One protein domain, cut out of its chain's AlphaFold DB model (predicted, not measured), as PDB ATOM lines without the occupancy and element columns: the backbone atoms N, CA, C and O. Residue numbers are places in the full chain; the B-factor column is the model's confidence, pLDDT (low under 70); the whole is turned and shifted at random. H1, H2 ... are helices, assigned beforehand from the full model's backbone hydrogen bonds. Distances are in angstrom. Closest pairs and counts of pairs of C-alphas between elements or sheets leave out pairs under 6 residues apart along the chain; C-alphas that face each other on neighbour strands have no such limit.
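This is residues 9 to 62 of the 670 residues of the protein "Sigma70_r2 domain-containing protein" of Candidatus Micrarchaeota archaeon CG1_02_51_15 (UniProt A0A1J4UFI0). Two helices, H1 and H3, lie side by side running opposite ways, with H4 packed crosswise on both, and the small H2 sits off the beginning of H3. The 54 printed residues, with four named helices in the order H1 to H4 and no named strand, are all helix in class, with mostly crossed packing, few pairs being near parallel. The whole is compact, radius of gyration of the C-alphas 9.9 A, spanning 25 by 20 by 19 A.

H1, residues 9 to 22, begins at C-alpha 9 (123.915, 148.754, 174.607) and is 20.2 A long. H2 is residues 29 to 34, 8.7 A. H3 is residues 39 to 47, 11.8 A. H4, residues 51 to 58, 10.8 A, ends at C-alpha 58 (124.888, 136.373, 172.790).

H1 touches H3, closest C-alphas Gln 10 and His 46, 5.8 A, at a shallow tilt of 34 degrees, only just short of steep, opposite ways. H4 touches H1, closest C-alphas Val 14 and Ala 55, 6.0 A, only just about perpendicular at 72 degrees. H3 and H4 touch, closest C-alphas Lys 44 and Gly 51, 4.0 A, about perpendicular at 81 degrees. The hairpin H2 and H3 only just touch, with 3 pairs of C-alphas within 8 A, closest Ile 32 and Leu 39, 7.3 A. H2 is apart from H1 and H4. In H1, H2, H3 and H4 every O i to N i+4 pair is within hydrogen-bond range.

The C-alphas farthest apart, Gln 23 and His 49, are 27.9 A apart. The printed part has no cut and no long link. Residues 49 to 50 have pLDDT under 70.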
ATOM      1  N   TYR A   9     124.427 149.034 173.256       83.56
ATOM      2  CA  TYR A   9     123.915 148.754 174.607       83.56
ATOM      3  C   TYR A   9     123.779 147.257 174.930       83.56
ATOM      4  O   TYR A   9     123.990 146.863 176.073       83.56
ATOM      5  N   GLN A  10     123.466 146.421 173.939       85.00
ATOM      6  CA  GLN A  10     123.452 144.961 174.070       85.00
ATOM      7  C   GLN A  10     124.880 144.418 174.210       85.00
ATOM      8  O   GLN A  10     125.130 143.610 175.102       85.00
ATOM      9  N   GLN A  11     125.828 144.946 173.423       87.81
ATOM     10  CA  GLN A  11     127.250 144.612 173.528       87.81
ATOM     11  C   GLN A  11     127.793 144.905 174.933       87.81
ATOM     12  O   GLN A  11     128.340 144.015 175.567       87.81
ATOM     13  N   LYS A  12     127.510 146.089 175.501       87.69
ATOM     14  CA  LYS A  12     127.887 146.424 176.890       87.69
ATOM     15  C   LYS A  12     127.378 145.428 177.939       87.69
ATOM     16  O   LYS A  12     128.027 145.247 178.966       87.69
ATOM     17  N   VAL A  13     126.210 144.815 177.729       87.12
ATOM     18  CA  VAL A  13     125.674 143.784 178.634       87.12
ATOM     19  C   VAL A  13     126.418 142.458 178.441       87.12
ATOM     20  O   VAL A  13     126.746 141.814 179.434       87.12
ATOM     21  N   VAL A  14     126.732 142.080 177.198       88.94
ATOM     22  CA  VAL A  14     127.544 140.895 176.859       88.94
ATOM     23  C   VAL A  14     128.963 141.009 177.427       88.94
ATOM     24  O   VAL A  14     129.397 140.120 178.158       88.94
ATOM     25  N   ASP A  15     129.643 142.133 177.198       89.12
ATOM     26  CA  ASP A  15     130.988 142.408 177.722       89.12
ATOM     27  C   ASP A  15     131.014 142.290 179.254       89.12
ATOM     28  O   ASP A  15     131.925 141.704 179.833       89.12
ATOM     29  N   ARG A  16     129.964 142.785 179.921       88.75
ATOM     30  CA  ARG A  16     129.820 142.733 181.381       88.75
ATOM     31  C   ARG A  16     129.537 141.322 181.914       88.75
ATOM     32  O   ARG A  16     129.961 141.011 183.024       88.75
ATOM     33  N   ILE A  17     128.870 140.459 181.145       88.50
ATOM     34  CA  ILE A  17     128.726 139.024 181.459       88.50
ATOM     35  C   ILE A  17     130.086 138.319 181.346       88.50
ATOM     36  O   ILE A  17     130.465 137.571 182.250       88.50
ATOM     37  N   LEU A  18     130.829 138.580 180.267       89.25
ATOM     38  CA  LEU A  18     132.152 137.998 180.023       89.25
ATOM     39  C   LEU A  18     133.163 138.424 181.093       89.25
ATOM     40  O   LEU A  18     133.871 137.582 181.642       89.25
ATOM     41  N   GLU A  19     133.189 139.708 181.442       89.31
ATOM     42  CA  GLU A  19     134.062 140.257 182.480       89.31
ATOM     43  C   GLU A  19     133.756 139.653 183.857       89.31
ATOM     44  O   GLU A  19     134.653 139.191 184.561       89.31
ATOM     45  N   ARG A  20     132.470 139.521 184.200       90.00
ATOM     46  CA  ARG A  20     132.024 138.856 185.430       90.00
ATOM     47  C   ARG A  20     132.476 137.386 185.488       90.00
ATOM     48  O   ARG A  20     132.914 136.931 186.543       90.00
ATOM     49  N   ARG A  21     132.452 136.659 184.361       88.00
ATOM     50  CA  ARG A  21     132.979 135.282 184.270       88.00
ATOM     51  C   ARG A  21     134.510 135.231 184.390       88.00
ATOM     52  O   ARG A  21     135.007 134.340 185.073       88.00
ATOM     53  N   LYS A  22     135.250 136.177 183.793       88.25
ATOM     54  CA  LYS A  22     136.720 136.296 183.945       88.25
ATOM     55  C   LYS A  22     137.136 136.544 185.395       88.25
ATOM     56  O   LYS A  22     138.110 135.963 185.855       88.25
ATOM     57  N   GLN A  23     136.365 137.348 186.124       86.00
ATOM     58  CA  GLN A  23     136.567 137.633 187.550       86.00
ATOM     59  C   GLN A  23     136.171 136.460 188.475       86.00
ATOM     60  O   GLN A  23     136.201 136.600 189.694       86.00
ATOM     61  N   GLY A  24     135.769 135.306 187.923       81.06
ATOM     62  CA  GLY A  24     135.344 134.132 188.695       81.06
ATOM     63  C   GLY A  24     133.992 134.292 189.402       81.06
ATOM     64  O   GLY A  24     133.601 133.425 190.184       81.06
ATOM     65  N   LEU A  25     133.259 135.378 189.137       84.12
ATOM     66  CA  LEU A  25     131.963 135.651 189.750       84.12
ATOM     67  C   LEU A  25     130.856 134.833 189.072       84.12
ATOM     68  O   LEU A  25     130.833 134.634 187.855       84.12
ATOM     69  N   GLY A  26     129.880 134.389 189.865       82.38
ATOM     70  CA  GLY A  26     128.749 133.622 189.352       82.38
ATOM     71  C   GLY A  26     127.886 134.445 188.389       82.38
ATOM     72  O   GLY A  26     127.422 135.538 188.735       82.38
ATOM     73  N   ILE A  27     127.653 133.893 187.194       86.50
ATOM     74  CA  ILE A  27     126.797 134.457 186.131       86.50
ATOM     75  C   ILE A  27     125.393 133.822 186.087       86.50
ATOM     76  O   ILE A  27     124.639 134.018 185.138       86.50
ATOM     77  N   ASP A  28     125.002 133.066 187.119       85.94
ATOM     78  CA  ASP A  28     123.616 132.626 187.287       85.94
ATOM     79  C   ASP A  28     122.766 133.695 188.002       85.94
ATOM     80  O   ASP A  28     123.279 134.517 188.767       85.94
ATOM     81  N   PHE A  29     121.442 133.657 187.801       81.94
ATOM     82  CA  PHE A  29     120.506 134.622 188.400       81.94
ATOM     83  C   PHE A  29     120.696 134.828 189.911       81.94
ATOM     84  O   PHE A  29     120.453 135.931 190.397       81.94
ATOM     85  N   ARG A  30     121.086 133.792 190.666       78.44
ATOM     86  CA  ARG A  30     121.172 133.858 192.126       78.44
ATOM     87  C   ARG A  30     122.451 134.537 192.601       78.44
ATOM     88  O   ARG A  30     122.352 135.355 193.509       78.44
ATOM     89  N   SER A  31     123.606 134.256 191.995       81.56
ATOM     90  CA  SER A  31     124.843 134.991 192.297       81.56
ATOM     91  C   SER A  31     124.722 136.473 191.940       81.56
ATOM     92  O   SER A  31     125.080 137.324 192.743       81.56
ATOM     93  N   ILE A  32     124.116 136.800 190.796       83.25
ATOM     94  CA  ILE A  32     123.905 138.198 190.384       83.25
ATOM     95  C   ILE A  32     122.958 138.925 191.360       83.25
ATOM     96  O   ILE A  32     123.211 140.067 191.736       83.25
ATOM     97  N   GLN A  33     121.898 138.256 191.836       81.56
ATOM     98  CA  GLN A  33     121.022 138.793 192.889       81.56
ATOM     99  C   GLN A  33     121.724 138.945 194.246       81.56
ATOM    100  O   GLN A  33     121.463 139.916 194.955       81.56
ATOM    101  N   GLN A  34     122.589 137.998 194.620       79.44
ATOM    102  CA  GLN A  34     123.329 138.023 195.883       79.44
ATOM    103  C   GLN A  34     124.321 139.193 195.931       79.44
ATOM    104  O   GLN A  34     124.382 139.893 196.941       79.44
ATOM    105  N   ASP A  35     124.988 139.470 194.812       79.75
ATOM    106  CA  ASP A  35     125.919 140.594 194.661       79.75
ATOM    107  C   ASP A  35     125.196 141.935 194.402       79.75
ATOM    108  O   ASP A  35     125.836 142.953 194.147       79.75
ATOM    109  N   LYS A  36     123.852 141.945 194.464       76.62
ATOM    110  CA  LYS A  36     122.965 143.098 194.205       76.62
ATOM    111  C   LYS A  36     123.193 143.765 192.840       76.62
ATOM    112  O   LYS A  36     122.937 144.956 192.665       76.62
ATOM    113  N   ASP A  37     123.648 142.992 191.862       79.62
ATOM    114  CA  ASP A  37     124.041 143.494 190.553       79.62
ATOM    115  C   ASP A  37     122.808 143.709 189.645       79.62
ATOM    116  O   ASP A  37     121.964 142.830 189.445       79.62
ATOM    117  N   ASN A  38     122.699 144.911 189.070       84.50
ATOM    118  CA  ASN A  38     121.601 145.319 188.191       84.50
ATOM    119  C   ASN A  38     121.668 144.718 186.768       84.50
ATOM    120  O   ASN A  38     120.777 144.990 185.957       84.50
ATOM    121  N   LEU A  39     122.672 143.887 186.466       85.12
ATOM    122  CA  LEU A  39     122.899 143.227 185.174       85.12
ATOM    123  C   LEU A  39     121.647 142.531 184.599       85.12
ATOM    124  O   LEU A  39     121.371 142.637 183.405       85.12
ATOM    125  N   ILE A  40     120.833 141.887 185.444       84.19
ATOM    126  CA  ILE A  40     119.570 141.239 185.030       84.19
ATOM    127  C   ILE A  40     118.555 142.262 184.504       84.19
ATOM    128  O   ILE A  40     117.865 142.008 183.515       84.19
ATOM    129  N   SER A  41     118.444 143.411 185.172       83.88
ATOM    130  CA  SER A  41     117.522 144.485 184.796       83.88
ATOM    131  C   SER A  41     117.992 145.190 183.523       83.88
ATOM    132  O   SER A  41     117.178 145.446 182.640       83.88
ATOM    133  N   GLN A  42     119.303 145.417 183.382       85.19
ATOM    134  CA  GLN A  42     119.903 145.955 182.155       85.19
ATOM    135  C   GLN A  42     119.671 145.024 180.955       85.19
ATOM    136  O   GLN A  42     119.243 145.475 179.894       85.19
ATOM    137  N   ALA A  43     119.864 143.713 181.126       84.94
ATOM    138  CA  ALA A  43     119.610 142.749 180.060       84.94
ATOM    139  C   ALA A  43     118.126 142.674 179.669       84.94
ATOM    140  O   ALA A  43     117.813 142.645 178.483       84.94
ATOM    141  N   LYS A  44     117.194 142.711 180.633       86.31
ATOM    142  CA  LYS A  44     115.752 142.820 180.331       86.31
ATOM    143  C   LYS A  44     115.417 144.081 179.529       86.31
ATOM    144  O   LYS A  44     114.626 144.005 178.598       86.31
ATOM    145  N   HIS A  45     116.032 145.214 179.865       84.19
ATOM    146  CA  HIS A  45     115.795 146.482 179.177       84.19
ATOM    147  C   HIS A  45     116.315 146.484 177.725       84.19
ATOM    148  O   HIS A  45     115.684 147.071 176.853       84.19
ATOM    149  N   HIS A  46     117.442 145.816 177.443       83.56
ATOM    150  CA  HIS A  46     118.084 145.851 176.118       83.56
ATOM    151  C   HIS A  46     117.838 144.623 175.223       83.56
ATOM    152  O   HIS A  46     118.040 144.721 174.014       83.56
ATOM    153  N   PHE A  47     117.389 143.491 175.774       79.69
ATOM    154  CA  PHE A  47     117.027 142.281 175.012       79.69
ATOM    155  C   PHE A  47     115.514 141.977 175.048       79.69
ATOM    156  O   PHE A  47     115.037 141.099 174.343       79.69
ATOM    157  N   GLY A  48     114.708 142.712 175.819       76.44
ATOM    158  CA  GLY A  48     113.250 142.568 175.784       76.44
ATOM    159  C   GLY A  48     112.763 141.214 176.313       76.44
ATOM    160  O   GLY A  48     113.028 140.860 177.464       76.44
ATOM    161  N   HIS A  49     111.997 140.474 175.502       56.50
ATOM    162  CA  HIS A  49     111.204 139.335 175.979       56.50
ATOM    163  C   HIS A  49     112.031 138.111 176.423       56.50
ATOM    164  O   HIS A  49     111.591 137.418 177.346       56.50
ATOM    165  N   GLY A  50     113.218 137.857 175.850       61.78
ATOM    166  CA  GLY A  50     114.145 136.825 176.341       61.78
ATOM    167  C   GLY A  50     115.240 137.351 177.281       61.78
ATOM    168  O   GLY A  50     115.796 136.580 178.075       61.78
ATOM    169  N   GLY A  51     115.484 138.666 177.297       83.88
ATOM    170  CA  GLY A  51     116.187 139.372 178.373       83.88
ATOM    171  C   GLY A  51     117.568 138.790 178.704       83.88
ATOM    172  O   GLY A  51     118.426 138.630 177.842       83.88
ATOM    173  N   TYR A  52     117.796 138.434 179.976       85.12
ATOM    174  CA  TYR A  52     119.093 137.901 180.430       85.12
ATOM    175  C   TYR A  52     119.490 136.556 179.788       85.12
ATOM    176  O   TYR A  52     120.674 136.241 179.737       85.12
ATOM    177  N   LYS A  53     118.539 135.765 179.269       86.50
ATOM    178  CA  LYS A  53     118.871 134.501 178.585       86.50
ATOM    179  C   LYS A  53     119.422 134.738 177.182       86.50
ATOM    180  O   LYS A  53     120.375 134.077 176.793       86.50
ATOM    181  N   GLU A  54     118.847 135.690 176.453       84.25
ATOM    182  CA  GLU A  54     119.358 136.104 175.141       84.25
ATOM    183  C   GLU A  54     120.706 136.817 175.284       84.25
ATOM    184  O   GLU A  54     121.608 136.563 174.495       84.25
ATOM    185  N   ALA A  55     120.895 137.608 176.348       85.69
ATOM    186  CA  ALA A  55     122.193 138.201 176.672       85.69
ATOM    187  C   ALA A  55     123.283 137.154 176.988       85.69
ATOM    188  O   ALA A  55     124.432 137.341 176.602       85.69
ATOM    189  N   LEU A  56     122.938 136.048 177.662       85.94
ATOM    190  CA  LEU A  56     123.858 134.924 177.889       85.94
ATOM    191  C   LEU A  56     124.178 134.161 176.597       85.94
ATOM    192  O   LEU A  56     125.344 133.871 176.348       85.94
ATOM    193  N   ALA A  57     123.171 133.895 175.759       85.94
ATOM    194  CA  ALA A  57     123.369 133.244 174.465       85.94
ATOM    195  C   ALA A  57     124.256 134.093 173.534       85.94
ATOM    196  O   ALA A  57     125.186 133.571 172.927       85.94
ATOM    197  N   ALA A  58     124.042 135.412 173.502       85.12
ATOM    198  CA  ALA A  58     124.888 136.373 172.790       85.12
ATOM    199  C   ALA A  58     126.315 136.487 173.369       85.12
ATOM    200  O   ALA A  58     127.227 136.917 172.670       85.12
ATOM    201  N   ALA A  59     126.520 136.083 174.627       84.62
ATOM    202  CA  ALA A  59     127.831 135.957 175.263       84.62
ATOM    203  C   ALA A  59     128.459 134.552 175.114       84.62
ATOM    204  O   ALA A  59     129.510 134.298 175.699       84.62
ATOM    205  N   GLY A  60     127.831 133.641 174.358       86.38
ATOM    206  CA  GLY A  60     128.336 132.288 174.104       86.38
ATOM    207  C   GLY A  60     128.055 131.255 175.204       86.38
ATOM    208  O   GLY A  60     128.684 130.200 175.204       86.38
ATOM    209  N   PHE A  61     127.131 131.520 176.138       86.44
ATOM    210  CA  PHE A  61     126.804 130.609 177.246       86.44
ATOM    211  C   PHE A  61     125.382 130.036 177.146       86.44
ATOM    212  O   PHE A  61     124.411 130.789 177.033       86.44
ATOM    213  N   ASP A  62     125.225 128.716 177.314       85.56
ATOM    214  CA  ASP A  62     123.902 128.117 177.532       85.56
ATOM    215  C   ASP A  62     123.433 128.332 178.982       85.56
ATOM    216  O   ASP A  62     124.053 127.912 179.965       85.56
TER     217      ASP A  62